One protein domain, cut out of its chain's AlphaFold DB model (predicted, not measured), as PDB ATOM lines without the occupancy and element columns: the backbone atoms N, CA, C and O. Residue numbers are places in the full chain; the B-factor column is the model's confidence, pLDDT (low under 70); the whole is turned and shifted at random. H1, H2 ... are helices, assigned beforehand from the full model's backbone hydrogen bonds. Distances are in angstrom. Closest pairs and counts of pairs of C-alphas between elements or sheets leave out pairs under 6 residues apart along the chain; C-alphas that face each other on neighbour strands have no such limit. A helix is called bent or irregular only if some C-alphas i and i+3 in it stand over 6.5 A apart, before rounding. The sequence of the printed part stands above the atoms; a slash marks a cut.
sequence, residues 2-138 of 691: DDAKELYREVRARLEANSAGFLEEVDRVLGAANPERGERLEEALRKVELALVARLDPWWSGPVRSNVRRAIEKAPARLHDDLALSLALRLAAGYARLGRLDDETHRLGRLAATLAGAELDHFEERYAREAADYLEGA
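What this domain is: This is residues 2 to 138 of the 691 residues of an uncharacterized protein of Planctomycetes bacterium (UniProt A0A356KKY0). Look for a rounded body of seven helices with H5 near its middle: H3, the longest helix, and H2 run beside H5 as a three-helix bundle, while H6 and H7 cross each other on the side of H5 away from H2 and H3. H4 packs on H3, H5 and H6, and H1 crosses H3 at the end of the body farthest from H7. The 137 printed residues hold H1 to H7 in that order and no named strand; the class is all helix. The whole is compact, with a radius of gyration of the C-alphas of 13.8 A and spans of 38 by 35 by 28 A.

How they stand to each other: Begin with H3, residues 38 to 56. With H2, residues 19 to 31, it forms a helical hairpin, opposite ways at a shallow tilt of 31 degrees; residues 26 to 30 of H2 touch residues 40 to 48 of H3, with C-alphas 26 and 44 closest at 6.3 A. The hub H5, residues 82 to 97, touches H3 at Leu 87 and Leu 52, their closest C-alphas 6.2 A apart, and runs opposite ways at a shallow tilt of 29 degrees. H2, H3 and H5 are an up and down bundle, each running against the one before it. H1, residues 2 to 17, touches residues 47 to 54 of H3, closest at C-alphas 8 and 50, 5.8 A, at a steep tilt of 69 degrees, only just short of about perpendicular. H4, residues 64 to 78, touches residues 49 to 56 of H3, closest at C-alphas 71 and 53, 5.2 A. H6, residues 103 to 115, touches H5 at C-alphas 108 and 92, the closest at 5.1 A, and H4 at C-alphas 104 and 69, the closest at 6.5 A. H7, residues 122 to 137, touches H6 at a steep tilt of 57 degrees, closest at C-alphas 128 and 112, 4.4 A, and H5 at C-alphas 131 and 93, the closest at 4.8 A. H1 and H7 are apart. Every O i to N i+4 pair is within hydrogen-bond range in H1, H2, H3, H5, H6 and H7; in H4 it is 8 of 11.

Where its parts are: Find C-alpha 38 at (133.580, 201.031, 204.631); from there H3 runs 26.2 A to C-alpha 56. H1 begins at C-alpha 2, (120.275, 192.077, 222.323), and is 22.8 A long; H5 and H7 are each 22.6 A, and H7 ends at C-alpha 137, (147.688, 188.124, 196.019). H4 is irregular: C-alphas 73 and 76 are 7.1 A apart.

The domain as a whole: The two C-alphas farthest apart, of Asp 2 and Gly 117, are 41.4 A apart. The printed part has no cut and no long link. The mean pLDDT of the printed part is 84.5; it is under 70 at residues 2, 33 to 39, 59 to 62, 99, 101 and 137 to 138.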
ATOM      1  N   ASP A   2     121.672 192.042 222.778       55.00
ATOM      2  CA  ASP A   2     120.275 192.077 222.323       55.00
ATOM      3  C   ASP A   2     120.112 192.603 220.884       55.00
ATOM      4  O   ASP A   2     119.456 191.929 220.090       55.00
ATOM      5  N   ASP A   3     120.854 193.645 220.486       73.75
ATOM      6  CA  ASP A   3     120.830 194.188 219.111       73.75
ATOM      7  C   ASP A   3     121.174 193.151 218.030       73.75
ATOM      8  O   ASP A   3     120.584 193.115 216.954       73.75
ATOM      9  N   ALA A   4     122.121 192.249 218.305       71.25
ATOM     10  CA  ALA A   4     122.541 191.241 217.332       71.25
ATOM     11  C   ALA A   4     121.487 190.139 217.129       71.25
ATOM     12  O   ALA A   4     121.360 189.599 216.031       71.25
ATOM     13  N   LYS A   5     120.727 189.805 218.180       79.25
ATOM     14  CA  LYS A   5     119.628 188.831 218.098       79.25
ATOM     15  C   LYS A   5     118.417 189.413 217.380       79.25
ATOM     16  O   LYS A   5     117.683 188.663 216.740       79.25
ATOM     17  N   GLU A   6     118.177 190.709 217.539       85.44
ATOM     18  CA  GLU A   6     117.123 191.425 216.826       85.44
ATOM     19  C   GLU A   6     117.452 191.541 215.339       85.44
ATOM     20  O   GLU A   6     116.664 191.075 214.517       85.44
ATOM     21  N   LEU A   7     118.669 191.982 215.006       86.81
ATOM     22  CA  LEU A   7     119.148 192.025 213.624       86.81
ATOM     23  C   LEU A   7     119.119 190.640 212.960       86.81
ATOM     24  O   LEU A   7     118.712 190.513 211.812       86.81
ATOM     25  N   TYR A   8     119.493 189.575 213.676       88.62
ATOM     26  CA  TYR A   8     119.379 188.206 213.160       88.62
ATOM     27  C   TYR A   8     117.929 187.826 212.819       88.62
ATOM     28  O   TYR A   8     117.679 187.246 211.763       88.62
ATOM     29  N   ARG A   9     116.966 188.154 213.694       89.19
ATOM     30  CA  ARG A   9     115.537 187.890 213.452       89.19
ATOM     31  C   ARG A   9     115.017 188.673 212.250       89.19
ATOM     32  O   ARG A   9     114.297 188.102 211.437       89.19
ATOM     33  N   GLU A  10     115.412 189.936 212.127       91.06
ATOM     34  CA  GLU A  10     115.069 190.791 210.990       91.06
ATOM     35  C   GLU A  10     115.624 190.225 209.676       91.06
ATOM     36  O   GLU A  10     114.869 190.000 208.729       91.06
ATOM     37  N   VAL A  11     116.927 189.930 209.634       92.38
ATOM     38  CA  VAL A  11     117.598 189.370 208.454       92.38
ATOM     39  C   VAL A  11     116.971 188.040 208.057       92.38
ATOM     40  O   VAL A  11     116.686 187.831 206.881       92.38
ATOM     41  N   ARG A  12     116.697 187.157 209.023       92.31
ATOM     42  CA  ARG A  12     116.045 185.872 208.760       92.31
ATOM     43  C   ARG A  12     114.648 186.050 208.166       92.31
ATOM     44  O   ARG A  12     114.356 185.438 207.144       92.31
ATOM     45  N   ALA A  13     113.810 186.894 208.768       92.62
ATOM     46  CA  ALA A  13     112.462 187.153 208.265       92.62
ATOM     47  C   ALA A  13     112.495 187.749 206.849       92.62
ATOM     48  O   ALA A  13     111.701 187.374 205.988       92.62
ATOM     49  N   ARG A  14     113.453 188.641 206.584       92.31
ATOM     50  CA  ARG A  14     113.648 189.243 205.265       92.31
ATOM     51  C   ARG A  14     114.125 188.233 204.222       92.31
ATOM     52  O   ARG A  14     113.624 188.251 203.101       92.31
ATOM     53  N   LEU A  15     115.052 187.352 204.593       92.50
ATOM     54  CA  LEU A  15     115.557 186.287 203.730       92.50
ATOM     55  C   LEU A  15     114.450 185.279 203.375       92.50
ATOM     56  O   LEU A  15     114.375 184.844 202.230       92.50
ATOM     57  N   GLU A  16     113.574 184.954 204.335       90.62
ATOM     58  CA  GLU A  16     112.395 184.096 204.132       90.62
ATOM     59  C   GLU A  16     111.327 184.774 203.249       90.62
ATOM     60  O   GLU A  16     110.664 184.099 202.465       90.62
ATOM     61  N   ALA A  17     111.172 186.100 203.344       93.38
ATOM     62  CA  ALA A  17     110.172 186.851 202.585       93.38
ATOM     63  C   ALA A  17     110.589 187.174 201.137       93.38
ATOM     64  O   ALA A  17     109.750 187.121 200.238       93.38
ATOM     65  N   ASN A  18     111.850 187.561 200.902       94.56
ATOM     66  CA  ASN A  18     112.349 187.951 199.578       94.56
ATOM     67  C   ASN A  18     113.884 187.823 199.478       94.56
ATOM     68  O   ASN A  18     114.614 188.815 199.576       94.56
ATOM     69  N   SER A  19     114.377 186.603 199.255       92.94
ATOM     70  CA  SER A  19     115.812 186.325 199.099       92.94
ATOM     71  C   SER A  19     116.431 187.010 197.874       92.94
ATOM     72  O   SER A  19     117.532 187.545 197.979       92.94
ATOM     73  N   ALA A  20     115.719 187.073 196.744       91.44
ATOM     74  CA  ALA A  20     116.193 187.744 195.532       91.44
ATOM     75  C   ALA A  20     116.419 189.247 195.770       91.44
ATOM     76  O   ALA A  20     117.503 189.763 195.510       91.44
ATOM     77  N   GLY A  21     115.442 189.933 196.372       92.00
ATOM     78  CA  GLY A  21     115.571 191.353 196.711       92.00
ATOM     79  C   GLY A  21     116.628 191.640 197.784       92.00
ATOM     80  O   GLY A  21     117.183 192.739 197.818       92.00
ATOM     81  N   PHE A  22     116.928 190.672 198.658       93.38
ATOM     82  CA  PHE A  22     118.054 190.764 199.591       93.38
ATOM     83  C   PHE A  22     119.398 190.702 198.852       93.38
ATOM     84  O   PHE A  22     120.254 191.556 199.075       93.38
ATOM     85  N   LEU A  23     119.572 189.746 197.933       92.06
ATOM     86  CA  LEU A  23     120.795 189.628 197.132       92.06
ATOM     87  C   LEU A  23     121.010 190.852 196.228       92.06
ATOM     88  O   LEU A  23     122.120 191.372 196.185       92.06
ATOM     89  N   GLU A  24     119.957 191.390 195.607       90.81
ATOM     90  CA  GLU A  24     120.036 192.623 194.803       90.81
ATOM     91  C   GLU A  24     120.457 193.859 195.620       90.81
ATOM     92  O   GLU A  24     121.090 194.781 195.103       90.81
ATOM     93  N   GLU A  25     120.093 193.938 196.903       88.56
ATOM     94  CA  GLU A  25     120.587 194.998 197.785       88.56
ATOM     95  C   GLU A  25     122.084 194.844 198.055       88.56
ATOM     96  O   GLU A  25     122.827 195.820 197.934       88.56
ATOM     97  N   VAL A  26     122.526 193.624 198.359       88.81
ATOM     98  CA  VAL A  26     123.943 193.313 198.574       88.81
ATOM     99  C   VAL A  26     124.753 193.605 197.309       88.81
ATOM    100  O   VAL A  26     125.784 194.268 197.388       88.81
ATOM    101  N   ASP A  27     124.252 193.214 196.137       89.38
ATOM    102  CA  ASP A  27     124.897 193.463 194.845       89.38
ATOM    103  C   ASP A  27     124.977 194.946 194.494       89.38
ATOM    104  O   ASP A  27     125.928 195.363 193.840       89.38
ATOM    105  N   ARG A  28     124.034 195.778 194.950       87.62
ATOM    106  CA  ARG A  28     124.138 197.238 194.802       87.62
ATOM    107  C   ARG A  28     125.232 197.831 195.683       87.62
ATOM    108  O   ARG A  28     125.929 198.737 195.234       87.62
ATOM    109  N   VAL A  29     125.381 197.335 196.914       84.06
ATOM    110  CA  VAL A  29     126.448 197.782 197.826       84.06
ATOM    111  C   VAL A  29     127.811 197.326 197.313       84.06
ATOM    112  O   VAL A  29     128.747 198.118 197.286       84.06
ATOM    113  N   LEU A  30     127.908 196.086 196.832       79.88
ATOM    114  CA  LEU A  30     129.111 195.569 196.191       79.88
ATOM    115  C   LEU A  30     129.374 196.288 194.846       79.88
ATOM    116  O   LEU A  30     130.491 196.694 194.552       79.88
ATOM    117  N   GLY A  31     128.379 196.517 194.002       74.06
ATOM    118  CA  GLY A  31     128.566 197.123 192.677       74.06
ATOM    119  C   GLY A  31     128.960 198.607 192.675       74.06
ATOM    120  O   GLY A  31     129.302 199.141 191.618       74.06
ATOM    121  N   ALA A  32     128.906 199.296 193.818       71.12
ATOM    122  CA  ALA A  32     129.265 200.704 193.909       71.12
ATOM    123  C   ALA A  32     130.785 200.896 193.735       71.12
ATOM    124  O   ALA A  32     131.573 200.485 194.577       71.12
ATOM    125  N   ALA A  33     131.202 201.590 192.670       50.50
ATOM    126  CA  ALA A  33     132.610 201.887 192.357       50.50
ATOM    127  C   ALA A  33     133.333 202.789 193.394       50.50
ATOM    128  O   ALA A  33     134.512 203.088 193.235       50.50
ATOM    129  N   ASN A  34     132.587 203.280 194.389       52.41
ATOM    130  CA  ASN A  34     132.947 204.233 195.435       52.41
ATOM    131  C   ASN A  34     133.568 203.612 196.722       52.41
ATOM    132  O   ASN A  34     132.750 203.154 197.520       52.41
ATOM    133  N   PRO A  35     134.886 203.584 197.017       44.03
ATOM    134  CA  PRO A  35     135.408 203.209 198.349       44.03
ATOM    135  C   PRO A  35     134.915 204.089 199.522       44.03
ATOM    136  O   PRO A  35     135.121 203.746 200.688       44.03
ATOM    137  N   GLU A  36     134.206 205.195 199.262       42.47
ATOM    138  CA  GLU A  36     133.514 205.993 200.283       42.47
ATOM    139  C   GLU A  36     132.276 205.292 200.879       42.47
ATOM    140  O   GLU A  36     131.118 205.601 200.580       42.47
ATOM    141  N   ARG A  37     132.558 204.347 201.777       53.41
ATOM    142  CA  ARG A  37     132.099 204.254 203.178       53.41
ATOM    143  C   ARG A  37     132.190 202.784 203.572       53.41
ATOM    144  O   ARG A  37     131.198 202.063 203.466       53.41
ATOM    145  N   GLY A  38     133.365 202.362 204.047       62.78
ATOM    146  CA  GLY A  38     133.580 201.031 204.631       62.78
ATOM    147  C   GLY A  38     132.457 200.618 205.590       62.78
ATOM    148  O   GLY A  38     131.995 199.490 205.515       62.78
ATOM    149  N   GLU A  39     131.886 201.567 206.342       68.25
ATOM    150  CA  GLU A  39     130.711 201.362 207.205       68.25
ATOM    151  C   GLU A  39     129.498 200.733 206.492       68.25
ATOM    152  O   GLU A  39     128.862 199.837 207.038       68.25
ATOM    153  N   ARG A  40     129.165 201.163 205.264       77.19
ATOM    154  CA  ARG A  40     128.018 200.614 204.511       77.19
ATOM    155  C   ARG A  40     128.294 199.202 204.008       77.19
ATOM    156  O   ARG A  40     127.386 198.373 203.988       77.19
ATOM    157  N   LEU A  41     129.532 198.944 203.588       79.81
ATOM    158  CA  LEU A  41     129.965 197.620 203.157       79.81
ATOM    159  C   LEU A  41     130.007 196.658 204.350       79.81
ATOM    160  O   LEU A  41     129.455 195.568 204.268       79.81
ATOM    161  N   GLU A  42     130.570 197.079 205.481       81.31
ATOM    162  CA  GLU A  42     130.579 196.314 206.730       81.31
ATOM    163  C   GLU A  42     129.165 196.017 207.237       81.31
ATOM    164  O   GLU A  42     128.872 194.879 207.607       81.31
ATOM    165  N   GLU A  43     128.255 196.996 207.209       83.81
ATOM    166  CA  GLU A  43     126.862 196.786 207.608       83.81
ATOM    167  C   GLU A  43     126.161 195.768 206.695       83.81
ATOM    168  O   GLU A  43     125.467 194.865 207.178       83.81
ATOM    169  N   ALA A  44     126.363 195.873 205.379       87.31
ATOM    170  CA  ALA A  44     125.816 194.923 204.416       87.31
ATOM    171  C   ALA A  44     126.389 193.516 204.632       87.31
ATOM    172  O   ALA A  44     125.632 192.547 204.694       87.31
ATOM    173  N   LEU A  45     127.703 193.393 204.825       88.81
ATOM    174  CA  LEU A  45     128.350 192.103 205.056       88.81
ATOM    175  C   LEU A  45     127.933 191.485 206.382       88.81
ATOM    176  O   LEU A  45     127.705 190.283 206.427       88.81
ATOM    177  N   ARG A  46     127.694 192.283 207.425       90.19
ATOM    178  CA  ARG A  46     127.110 191.791 208.678       90.19
ATOM    179  C   ARG A  46     125.718 191.191 208.469       90.19
ATOM    180  O   ARG A  46     125.380 190.185 209.089       90.19
ATOM    181  N   LYS A  47     124.899 191.765 207.580       91.75
ATOM    182  CA  LYS A  47     123.604 191.173 207.200       91.75
ATOM    183  C   LYS A  47     123.800 189.882 206.399       91.75
ATOM    184  O   LYS A  47     123.087 188.917 206.653       91.75
ATOM    185  N   VAL A  48     124.781 189.824 205.493       94.56
ATOM    186  CA  VAL A  48     125.126 188.601 204.737       94.56
ATOM    187  C   VAL A  48     125.632 187.489 205.663       94.56
ATOM    188  O   VAL A  48     125.189 186.351 205.535       94.56
ATOM    189  N   GLU A  49     126.483 187.805 206.641       93.44
ATOM    190  CA  GLU A  49     126.950 186.881 207.682       93.44
ATOM    191  C   GLU A  49     125.768 186.257 208.435       93.44
ATOM    192  O   GLU A  49     125.679 185.037 208.573       93.44
ATOM    193  N   LEU A  50     124.824 187.088 208.886       92.81
ATOM    194  CA  LEU A  50     123.629 186.625 209.595       92.81
ATOM    195  C   LEU A  50     122.670 185.846 208.688       92.81
ATOM    196  O   LEU A  50     122.049 184.895 209.158       92.81
ATOM    197  N   ALA A  51     122.568 186.201 207.405       94.06
ATOM    198  CA  ALA A  51     121.788 185.455 206.420       94.06
ATOM    199  C   ALA A  51     122.392 184.065 206.172       94.06
ATOM    200  O   ALA A  51     121.665 183.070 206.149       94.06
ATOM    201  N   LEU A  52     123.722 183.975 206.071       93.75
ATOM    202  CA  LEU A  52     124.439 182.710 205.932       93.75
ATOM    203  C   LEU A  52     124.249 181.833 207.179       93.75
ATOM    204  O   LEU A  52     123.977 180.639 207.051       93.75
ATOM    205  N   VAL A  53     124.298 182.424 208.379       92.56
ATOM    206  CA  VAL A  53     123.949 181.733 209.635       92.56
ATOM    207  C   VAL A  53     122.500 181.256 209.612       92.56
ATOM    208  O   VAL A  53     122.251 180.082 209.862       92.56
ATOM    209  N   ALA A  54     121.539 182.115 209.267       92.19
ATOM    210  CA  ALA A  54     120.125 181.743 209.216       92.19
ATOM    211  C   ALA A  54     119.867 180.578 208.247       92.19
ATOM    212  O   ALA A  54     118.995 179.746 208.504       92.19
ATOM    213  N   ARG A  55     120.644 180.498 207.159       93.00
ATOM    214  CA  ARG A  55     120.515 179.449 206.148       93.00
ATOM    215  C   ARG A  55     121.206 178.138 206.532       93.00
ATOM    216  O   ARG A  55     120.623 177.074 206.331       93.00
ATOM    217  N   LEU A  56     122.425 178.200 207.074       89.94
ATOM    218  CA  LEU A  56     123.294 177.028 207.275       89.94
ATOM    219  C   LEU A  56     123.406 176.555 208.731       89.94
ATOM    220  O   LEU A  56     123.712 175.385 208.984       89.94
ATOM    221  N   ASP A  57     123.166 177.442 209.694       79.19
ATOM    222  CA  ASP A  57     123.242 177.159 211.128       79.19
ATOM    223  C   ASP A  57     122.167 177.938 211.916       79.19
ATOM    224  O   ASP A  57     122.498 178.789 212.742       79.19
ATOM    225  N   PRO A  58     120.861 177.669 211.695       75.12
ATOM    226  CA  PRO A  58     119.764 178.481 212.239       75.12
ATOM    227  C   PRO A  58     119.660 178.481 213.777       75.12
ATOM    228  O   PRO A  58     118.839 179.215 214.341       75.12
ATOM    229  N   TRP A  59     120.462 177.660 214.467       65.50
ATOM    230  CA  TRP A  59     120.519 177.586 215.922       65.50
ATOM    231  C   TRP A  59     121.471 178.644 216.492       65.50
ATOM    232  O   TRP A  59     122.692 178.519 216.423       65.50
ATOM    233  N   TRP A  60     120.898 179.689 217.094       65.88
ATOM    234  CA  TRP A  60     121.666 180.758 217.728       65.88
ATOM    235  C   TRP A  60     121.993 180.427 219.190       65.88
ATOM    236  O   TRP A  60     121.162 180.625 220.082       65.88
ATOM    237  N   SER A  61     123.221 179.981 219.459       64.12
ATOM    238  CA  SER A  61     123.783 179.915 220.814       64.12
ATOM    239  C   SER A  61     125.214 180.469 220.833       64.12
ATOM    240  O   SER A  61     126.058 180.112 220.011       64.12
ATOM    241  N   GLY A  62     125.488 181.399 221.755       67.81
ATOM    242  CA  GLY A  62     126.798 182.046 221.898       67.81
ATOM    243  C   GLY A  62     127.027 183.298 221.023       67.81
ATOM    244  O   GLY A  62     126.070 183.884 220.506       67.81
ATOM    245  N   PRO A  63     128.290 183.760 220.903       73.44
ATOM    246  CA  PRO A  63     128.662 184.981 220.179       73.44
ATOM    247  C   PRO A  63     128.398 184.908 218.666       73.44
ATOM    248  O   PRO A  63     128.621 183.869 218.048       73.44
ATOM    249  N   VAL A  64     128.018 186.041 218.051       75.19
ATOM    250  CA  VAL A  64     127.769 186.190 216.594       75.19
ATOM    251  C   VAL A  64     128.882 185.546 215.767       75.19
ATOM    252  O   VAL A  64     128.617 184.682 214.939       75.19
ATOM    253  N   ARG A  65     130.135 185.909 216.061       73.56
ATOM    254  CA  ARG A  65     131.325 185.447 215.341       73.56
ATOM    255  C   ARG A  65     131.461 183.923 215.333       73.56
ATOM    256  O   ARG A  65     131.818 183.350 214.311       73.56
ATOM    257  N   SER A  66     131.134 183.257 216.441       76.81
ATOM    258  CA  SER A  66     131.171 181.794 216.529       76.81
ATOM    259  C   SER A  66     130.115 181.148 215.633       76.81
ATOM    260  O   SER A  66     130.403 180.142 214.993       76.81
ATOM    261  N   ASN A  67     128.916 181.733 215.549       83.00
ATOM    262  CA  ASN A  67     127.866 181.251 214.645       83.00
ATOM    263  C   ASN A  67     128.270 181.453 213.173       83.00
ATOM    264  O   ASN A  67     128.149 180.526 212.377       83.00
ATOM    265  N   VAL A  68     128.813 182.627 212.824       85.94
ATOM    266  CA  VAL A  68     129.293 182.939 211.463       85.94
ATOM    267  C   VAL A  68     130.390 181.969 211.033       85.94
ATOM    268  O   VAL A  68     130.292 181.376 209.962       85.94
ATOM    269  N   ARG A  69     131.381 181.724 211.899       86.38
ATOM    270  CA  ARG A  69     132.433 180.730 211.653       86.38
ATOM    271  C   ARG A  69     131.851 179.354 211.342       86.38
ATOM    272  O   ARG A  69     132.215 178.767 210.329       86.38
ATOM    273  N   ARG A  70     130.921 178.858 212.165       87.31
ATOM    274  CA  ARG A  70     130.286 177.547 211.938       87.31
ATOM    275  C   ARG A  70     129.493 177.499 210.634       87.31
ATOM    276  O   ARG A  70     129.497 176.470 209.965       87.31
ATOM    277  N   ALA A  71     128.818 178.586 210.262       91.31
ATOM    278  CA  ALA A  71     128.102 178.668 208.994       91.31
ATOM    279  C   ALA A  71     129.067 178.604 207.796       91.31
ATOM    280  O   ALA A  71     128.844 177.812 206.882       91.31
ATOM    281  N   ILE A  72     130.177 179.349 207.844       92.88
ATOM    282  CA  ILE A  72     131.241 179.303 206.826       92.88
ATOM    283  C   ILE A  72     131.871 177.905 206.752       92.88
ATOM    284  O   ILE A  72     132.086 177.388 205.661       92.88
ATOM    285  N   GLU A  73     132.116 177.249 207.889       89.62
ATOM    286  CA  GLU A  73     132.641 175.876 207.937       89.62
ATOM    287  C   GLU A  73     131.698 174.849 207.294       89.62
ATOM    288  O   GLU A  73     132.160 173.871 206.709       89.62
ATOM    289  N   LYS A  74     130.383 175.079 207.362       90.88
ATOM    290  CA  LYS A  74     129.363 174.227 206.735       90.88
ATOM    291  C   LYS A  74     129.135 174.533 205.252       90.88
ATOM    292  O   LYS A  74     128.603 173.670 204.552       90.88
ATOM    293  N   ALA A  75     129.508 175.723 204.773       91.19
ATOM    294  CA  ALA A  75     129.204 176.185 203.417       91.19
ATOM    295  C   ALA A  75     129.714 175.245 202.303       91.19
ATOM    296  O   ALA A  75     128.911 174.906 201.432       91.19
ATOM    297  N   PRO A  76     130.957 174.713 202.343       89.06
ATOM    298  CA  PRO A  76     131.446 173.800 201.303       89.06
ATOM    299  C   PRO A  76     130.612 172.516 201.154       89.06
ATOM    300  O   PRO A  76     130.477 171.983 200.059       89.06
ATOM    301  N   ALA A  77     130.001 172.025 202.237       88.56
ATOM    302  CA  ALA A  77     129.150 170.833 202.203       88.56
ATOM    303  C   ALA A  77     127.721 171.117 201.694       88.56
ATOM    304  O   ALA A  77     126.913 170.195 201.544       88.56
ATOM    305  N   ARG A  78     127.374 172.390 201.468       89.38
ATOM    306  CA  ARG A  78     126.025 172.864 201.118       89.38
ATOM    307  C   ARG A  78     125.998 173.671 199.819       89.38
ATOM    308  O   ARG A  78     125.074 174.437 199.606       89.38
ATOM    309  N   LEU A  79     126.962 173.458 198.924       83.31
ATOM    310  CA  LEU A  79     127.049 174.183 197.648       83.31
ATOM    311  C   LEU A  79     125.913 173.882 196.657       83.31
ATOM    312  O   LEU A  79     125.729 174.637 195.718       83.31
ATOM    313  N   HIS A  80     125.129 172.823 196.882       86.56
ATOM    314  CA  HIS A  80     123.899 172.532 196.128       86.56
ATOM    315  C   HIS A  80     122.720 173.456 196.489       86.56
ATOM    316  O   HIS A  80     121.639 173.325 195.924       86.56
ATOM    317  N   ASP A  81     122.879 174.305 197.502       92.00
ATOM    318  CA  ASP A  81     121.897 175.300 197.910       92.00
ATOM    319  C   ASP A  81     122.284 176.649 197.300       92.00
ATOM    320  O   ASP A  81     123.147 177.346 197.839       92.00
ATOM    321  N   ASP A  82     121.636 177.007 196.189       91.31
ATOM    322  CA  ASP A  82     121.938 178.206 195.393       91.31
ATOM    323  C   ASP A  82     122.022 179.469 196.258       91.31
ATOM    324  O   ASP A  82     122.924 180.287 196.105       91.31
ATOM    325  N   LEU A  83     121.130 179.611 197.245       92.50
ATOM    326  CA  LEU A  83     121.140 180.763 198.142       92.50
ATOM    327  C   LEU A  83     122.372 180.767 199.058       92.50
ATOM    328  O   LEU A  83     122.956 181.822 199.293       92.50
ATOM    329  N   ALA A  84     122.777 179.609 199.582       93.31
ATOM    330  CA  ALA A  84     123.968 179.507 200.421       93.31
ATOM    331  C   ALA A  84     125.249 179.771 199.620       93.31
ATOM    332  O   ALA A  84     126.128 180.481 200.111       93.31
ATOM    333  N   LEU A  85     125.326 179.252 198.390       93.69
ATOM    334  CA  LEU A  85     126.406 179.528 197.444       93.69
ATOM    335  C   LEU A  85     126.496 181.033 197.146       93.69
ATOM    336  O   LEU A  85     127.538 181.652 197.374       93.69
ATOM    337  N   SER A  86     125.380 181.638 196.737       94.31
ATOM    338  CA  SER A  86     125.292 183.065 196.424       94.31
ATOM    339  C   SER A  86     125.663 183.966 197.609       94.31
ATOM    340  O   SER A  86     126.323 184.992 197.412       94.31
ATOM    341  N   LEU A  87     125.265 183.604 198.835       95.38
ATOM    342  CA  LEU A  87     125.647 184.320 200.058       95.38
ATOM    343  C   LEU A  87     127.141 184.154 200.369       95.38
ATOM    344  O   LEU A  87     127.799 185.137 200.704       95.38
ATOM    345  N   ALA A  88     127.686 182.941 200.237       95.81
ATOM    346  CA  ALA A  88     129.093 182.658 200.512       95.81
ATOM    347  C   ALA A  88     130.034 183.396 199.547       95.81
ATOM    348  O   ALA A  88     131.012 183.986 200.002       95.81
ATOM    349  N   LEU A  89     129.727 183.428 198.245       95.50
ATOM    350  CA  LEU A  89     130.551 184.120 197.244       95.50
ATOM    351  C   LEU A  89     130.518 185.646 197.413       95.50
ATOM    352  O   LEU A  89     131.560 186.295 197.355       95.50
ATOM    353  N   ARG A  90     129.348 186.226 197.712       94.19
ATOM    354  CA  ARG A  90     129.230 187.662 198.037       94.19
ATOM    355  C   ARG A  90     129.972 188.022 199.317       94.19
ATOM    356  O   ARG A  90     130.602 189.075 199.381       94.19
ATOM    357  N   LEU A  91     129.922 187.145 200.321       95.12
ATOM    358  CA  LEU A  91     130.685 187.315 201.551       95.12
ATOM    359  C   LEU A  91     132.194 187.240 201.280       95.12
ATOM    360  O   LEU A  91     132.931 188.084 201.779       95.12
ATOM    361  N   ALA A  92     132.637 186.296 200.441       94.56
ATOM    362  CA  ALA A  92     134.032 186.146 200.029       94.56
ATOM    363  C   ALA A  92     134.561 187.410 199.331       94.56
ATOM    364  O   ALA A  92     135.571 187.972 199.752       94.56
ATOM    365  N   ALA A  93     133.847 187.900 198.311       91.81
ATOM    366  CA  ALA A  93     134.223 189.114 197.589       91.81
ATOM    367  C   ALA A  93     134.148 190.362 198.480       91.81
ATOM    368  O   ALA A  93     135.013 191.232 198.424       91.81
ATOM    369  N   GLY A  94     133.144 190.447 199.353       89.62
ATOM    370  CA  GLY A  94     133.041 191.532 200.320       89.62
ATOM    371  C   GLY A  94     134.205 191.568 201.309       89.62
ATOM    372  O   GLY A  94     134.758 192.634 201.565       89.62
ATOM    373  N   TYR A  95     134.615 190.412 201.833       86.81
ATOM    374  CA  TYR A  95     135.786 190.309 202.704       86.81
ATOM    375  C   TYR A  95     137.083 190.665 201.972       86.81
ATOM    376  O   TYR A  95     137.913 191.372 202.545       86.81
ATOM    377  N   ALA A  96     137.225 190.249 200.710       83.12
ATOM    378  CA  ALA A  96     138.353 190.626 199.863       83.12
ATOM    379  C   ALA A  96     138.454 192.149 199.681       83.12
ATOM    380  O   ALA A  96     139.516 192.735 199.876       83.12
ATOM    381  N   ARG A  97     137.331 192.822 199.410       84.25
ATOM    382  CA  ARG A  97     137.277 194.289 199.256       84.25
ATOM    383  C   ARG A  97     137.548 195.060 200.536       84.25
ATOM    384  O   ARG A  97     138.072 196.167 200.476       84.25
ATOM    385  N   LEU A  98     137.183 194.487 201.683       76.44
ATOM    386  CA  LEU A  98     137.555 195.027 202.989       76.44
ATOM    387  C   LEU A  98     139.024 194.762 203.345       76.44
ATOM    388  O   LEU A  98     139.481 195.235 204.382       76.44
ATOM    389  N   GLY A  99     139.759 193.997 202.534       68.88
ATOM    390  CA  GLY A  99     141.138 193.643 202.838       68.88
ATOM    391  C   GLY A  99     141.262 192.750 204.077       68.88
ATOM    392  O   GLY A  99     142.270 192.812 204.781       68.88
ATOM    393  N   ARG A 100     140.240 191.940 204.398       73.06
ATOM    394  CA  ARG A 100     140.296 191.040 205.563       73.06
ATOM    395  C   ARG A 100     141.339 189.945 205.330       73.06
ATOM    396  O   ARG A 100     141.484 189.436 204.223       73.06
ATOM    397  N   LEU A 101     142.058 189.568 206.385       63.53
ATOM    398  CA  LEU A 101     143.124 188.551 206.346       63.53
ATOM    399  C   LEU A 101     142.892 187.409 207.352       63.53
ATOM    400  O   LEU A 101     143.804 186.645 207.655       63.53
ATOM    401  N   ASP A 102     141.681 187.306 207.902       70.94
ATOM    402  CA  ASP A 102     141.327 186.294 208.899       70.94
ATOM    403  C   ASP A 102     141.042 184.903 208.301       70.94
ATOM    404  O   ASP A 102     140.914 184.720 207.087       70.94
ATOM    405  N   ASP A 103     140.923 183.905 209.184       81.44
ATOM    406  CA  ASP A 103     140.632 182.513 208.825       81.44
ATOM    407  C   ASP A 103     139.350 182.380 207.998       81.44
ATOM    408  O   ASP A 103     139.287 181.575 207.070       81.44
ATOM    409  N   GLU A 104     138.311 183.139 208.347       87.00
ATOM    410  CA  GLU A 104     137.030 183.118 207.646       87.00
ATOM    411  C   GLU A 104     137.178 183.602 206.194       87.00
ATOM    412  O   GLU A 104     136.649 182.967 205.277       87.00
ATOM    413  N   THR A 105     137.964 184.655 205.975       86.44
ATOM    414  CA  THR A 105     138.284 185.190 204.646       86.44
ATOM    415  C   THR A 105     139.120 184.221 203.837       86.44
ATOM    416  O   THR A 105     138.779 183.938 202.691       86.44
ATOM    417  N   HIS A 106     140.151 183.627 204.438       86.81
ATOM    418  CA  HIS A 106     140.948 182.611 203.758       86.81
ATOM    419  C   HIS A 106     140.094 181.382 203.386       86.81
ATOM    420  O   HIS A 106     140.198 180.869 202.273       86.81
ATOM    421  N   ARG A 107     139.193 180.918 204.271       91.88
ATOM    422  CA  ARG A 107     138.262 179.804 203.983       91.88
ATOM    423  C   ARG A 107     137.354 180.099 202.798       91.88
ATOM    424  O   ARG A 107     137.231 179.255 201.912       91.88
ATOM    425  N   LEU A 108     136.722 181.269 202.798       94.00
ATOM    426  CA  LEU A 108     135.822 181.690 201.728       94.00
ATOM    427  C   LEU A 108     136.574 181.946 200.419       94.00
ATOM    428  O   LEU A 108     136.095 181.537 199.369       94.00
ATOM    429  N   GLY A 109     137.771 182.532 200.480       93.62
ATOM    430  CA  GLY A 109     138.653 182.699 199.329       93.62
ATOM    431  C   GLY A 109     139.041 181.358 198.709       93.62
ATOM    432  O   GLY A 109     138.957 181.200 197.497       93.62
ATOM    433  N   ARG A 110     139.379 180.341 199.520       91.38
ATOM    434  CA  ARG A 110     139.641 178.992 198.984       91.38
ATOM    435  C   ARG A 110     138.411 178.380 198.335       91.38
ATOM    436  O   ARG A 110     138.530 177.759 197.285       91.38
ATOM    437  N   LEU A 111     137.252 178.521 198.975       93.00
ATOM    438  CA  LEU A 111     135.991 178.044 198.419       93.00
ATOM    439  C   LEU A 111     135.726 178.698 197.057       93.00
ATOM    440  O   LEU A 111     135.447 178.008 196.082       93.00
ATOM    441  N   ALA A 112     135.895 180.015 196.976       94.81
ATOM    442  CA  ALA A 112     135.787 180.776 195.743       94.81
ATOM    443  C   ALA A 112     136.796 180.306 194.684       94.81
ATOM    444  O   ALA A 112     136.400 180.055 193.553       94.81
ATOM    445  N   ALA A 113     138.058 180.073 195.052       91.62
ATOM    446  CA  ALA A 113     139.081 179.555 194.143       91.62
ATOM    447  C   ALA A 113     138.752 178.155 193.597       91.62
ATOM    448  O   ALA A 113     139.048 177.871 192.442       91.62
ATOM    449  N   THR A 114     138.106 177.285 194.386       90.50
ATOM    450  CA  THR A 114     137.641 175.971 193.890       90.50
ATOM    451  C   THR A 114     136.457 176.063 192.930       90.50
ATOM    452  O   THR A 114     136.201 175.117 192.192       90.50
ATOM    453  N   LEU A 115     135.725 177.177 192.965       90.88
ATOM    454  CA  LEU A 115     134.517 177.409 192.175       90.88
ATOM    455  C   LEU A 115     134.761 178.322 190.967       90.88
ATOM    456  O   LEU A 115     133.980 178.288 190.024       90.88
ATOM    457  N   ALA A 116     135.828 179.121 190.983       85.06
ATOM    458  CA  ALA A 116     136.198 180.006 189.890       85.06
ATOM    459  C   ALA A 116     136.443 179.191 188.610       85.06
ATOM    460  O   ALA A 116     137.289 178.296 188.578       85.06
ATOM    461  N   GLY A 117     135.691 179.500 187.551       76.25
ATOM    462  CA  GLY A 117     135.733 178.754 186.292       76.25
ATOM    463  C   GLY A 117     134.797 177.539 186.226       76.25
ATOM    464  O   GLY A 117     134.848 176.801 185.240       76.25
ATOM    465  N   ALA A 118     133.939 177.328 187.229       85.25
ATOM    466  CA  ALA A 118     132.787 176.431 187.121       85.25
ATOM    467  C   ALA A 118     131.633 177.089 186.326       85.25
ATOM    468  O   ALA A 118     131.647 178.290 186.054       85.25
ATOM    469  N   GLU A 119     130.612 176.311 185.949       84.94
ATOM    470  CA  GLU A 119     129.380 176.843 185.337       84.94
ATOM    471  C   GLU A 119     128.519 177.564 186.394       84.94
ATOM    472  O   GLU A 119     127.571 176.998 186.935       84.94
ATOM    473  N   LEU A 120     128.882 178.808 186.715       86.62
ATOM    474  CA  LEU A 120     128.185 179.690 187.658       86.62
ATOM    475  C   LEU A 120     127.421 180.810 186.932       86.62
ATOM    476  O   LEU A 120     127.735 181.150 185.787       86.62
ATOM    477  N   ASP A 121     126.450 181.434 187.612       86.88
ATOM    478  CA  ASP A 121     125.857 182.686 187.124       86.88
ATOM    479  C   ASP A 121     126.923 183.795 186.997       86.88
ATOM    480  O   ASP A 121     127.937 183.810 187.700       86.88
ATOM    481  N   HIS A 122     126.677 184.774 186.120       83.94
ATOM    482  CA  HIS A 122     127.601 185.881 185.852       83.94
ATOM    483  C   HIS A 122     128.017 186.660 187.110       83.94
ATOM    484  O   HIS A 122     129.157 187.128 187.188       83.94
ATOM    485  N   PHE A 123     127.122 186.833 188.090       83.06
ATOM    486  CA  PHE A 123     127.470 187.497 189.350       83.06
ATOM    487  C   PHE A 123     128.311 186.602 190.259       83.06
ATOM    488  O   PHE A 123     129.296 187.065 190.832       83.06
ATOM    489  N   GLU A 124     127.951 185.327 190.370       90.56
ATOM    490  CA  GLU A 124     128.648 184.349 191.208       90.56
ATOM    491  C   GLU A 124     130.078 184.124 190.727       90.56
ATOM    492  O   GLU A 124     131.015 184.240 191.514       90.56
ATOM    493  N   GLU A 125     130.258 183.926 189.425       92.38
ATOM    494  CA  GLU A 125     131.571 183.772 188.803       92.38
ATOM    495  C   GLU A 125     132.450 185.017 189.001       92.38
ATOM    496  O   GLU A 125     133.650 184.915 189.267       92.38
ATOM    497  N   ARG A 126     131.861 186.219 188.912       91.44
ATOM    498  CA  ARG A 126     132.591 187.468 189.169       91.44
ATOM    499  C   ARG A 126     133.115 187.521 190.603       91.44
ATOM    500  O   ARG A 126     134.288 187.825 190.799       91.44
ATOM    501  N   TYR A 127     132.257 187.252 191.585       93.12
ATOM    502  CA  TYR A 127     132.646 187.286 192.994       93.12
ATOM    503  C   TYR A 127     133.609 186.151 193.357       93.12
ATOM    504  O   TYR A 127     134.513 186.361 194.165       93.12
ATOM    505  N   ALA A 128     133.455 184.978 192.736       94.44
ATOM    506  CA  ALA A 128     134.368 183.858 192.904       94.44
ATOM    507  C   ALA A 128     135.784 184.216 192.430       94.44
ATOM    508  O   ALA A 128     136.735 184.057 193.194       94.44
ATOM    509  N   ARG A 129     135.930 184.769 191.216       93.38
ATOM    510  CA  ARG A 129     137.239 185.222 190.715       93.38
ATOM    511  C   ARG A 129     137.843 186.315 191.574       93.38
ATOM    512  O   ARG A 129     139.000 186.211 191.940       93.38
ATOM    513  N   GLU A 130     137.060 187.321 191.949       91.94
ATOM    514  CA  GLU A 130     137.562 188.421 192.775       91.94
ATOM    515  C   GLU A 130     138.126 187.931 194.118       91.94
ATOM    516  O   GLU A 130     139.215 188.335 194.530       91.94
ATOM    517  N   ALA A 131     137.412 187.031 194.798       92.19
ATOM    518  CA  ALA A 131     137.887 186.455 196.049       92.19
ATOM    519  C   ALA A 131     139.074 185.492 195.850       92.19
ATOM    520  O   ALA A 131     139.935 185.411 196.726       92.19
ATOM    521  N   ALA A 132     139.134 184.778 194.721       91.75
ATOM    522  CA  ALA A 132     140.256 183.908 194.369       91.75
ATOM    523  C   ALA A 132     141.530 184.712 194.059       91.75
ATOM    524  O   ALA A 132     142.589 184.400 194.596       91.75
ATOM    525  N   ASP A 133     141.418 185.788 193.278       87.75
ATOM    526  CA  ASP A 133     142.524 186.697 192.965       87.75
ATOM    527  C   ASP A 133     143.073 187.337 194.248       87.75
ATOM    528  O   ASP A 133     144.285 187.414 194.459       87.75
ATOM    529  N   TYR A 134     142.178 187.739 195.156       85.50
ATOM    530  CA  TYR A 134     142.569 188.250 196.467       85.50
ATOM    531  C   TYR A 134     143.257 187.185 197.333       85.50
ATOM    532  O   TYR A 134     144.255 187.488 197.988       85.50
ATOM    533  N   LEU A 135     142.777 185.934 197.311       83.50
ATOM    534  CA  LEU A 135     143.437 184.814 197.987       83.50
ATOM    535  C   LEU A 135     144.879 184.619 197.494       83.50
ATOM    536  O   LEU A 135     145.766 184.375 198.309       83.50
ATOM    537  N   GLU A 136     145.107 184.705 196.181       76.31
ATOM    538  CA  GLU A 136     146.435 184.502 195.592       76.31
ATOM    539  C   GLU A 136     147.393 185.674 195.853       76.31
ATOM    540  O   GLU A 136     148.592 185.447 196.029       76.31
ATOM    541  N   GLY A 137     146.879 186.909 195.887       64.81
ATOM    542  CA  GLY A 137     147.688 188.124 196.019       64.81
ATOM    543  C   GLY A 137     147.934 188.616 197.448       64.81
ATOM    544  O   GLY A 137     148.846 189.419 197.654       64.81
ATOM    545  N   ALA A 138     147.142 188.185 198.435       62.44
ATOM    546  CA  ALA A 138     147.224 188.712 199.797       62.44
ATOM    547  C   ALA A 138     148.078 187.837 200.746       62.44
ATOM    548  O   ALA A 138     148.031 186.605 200.684       62.44
TER     549      ALA A 138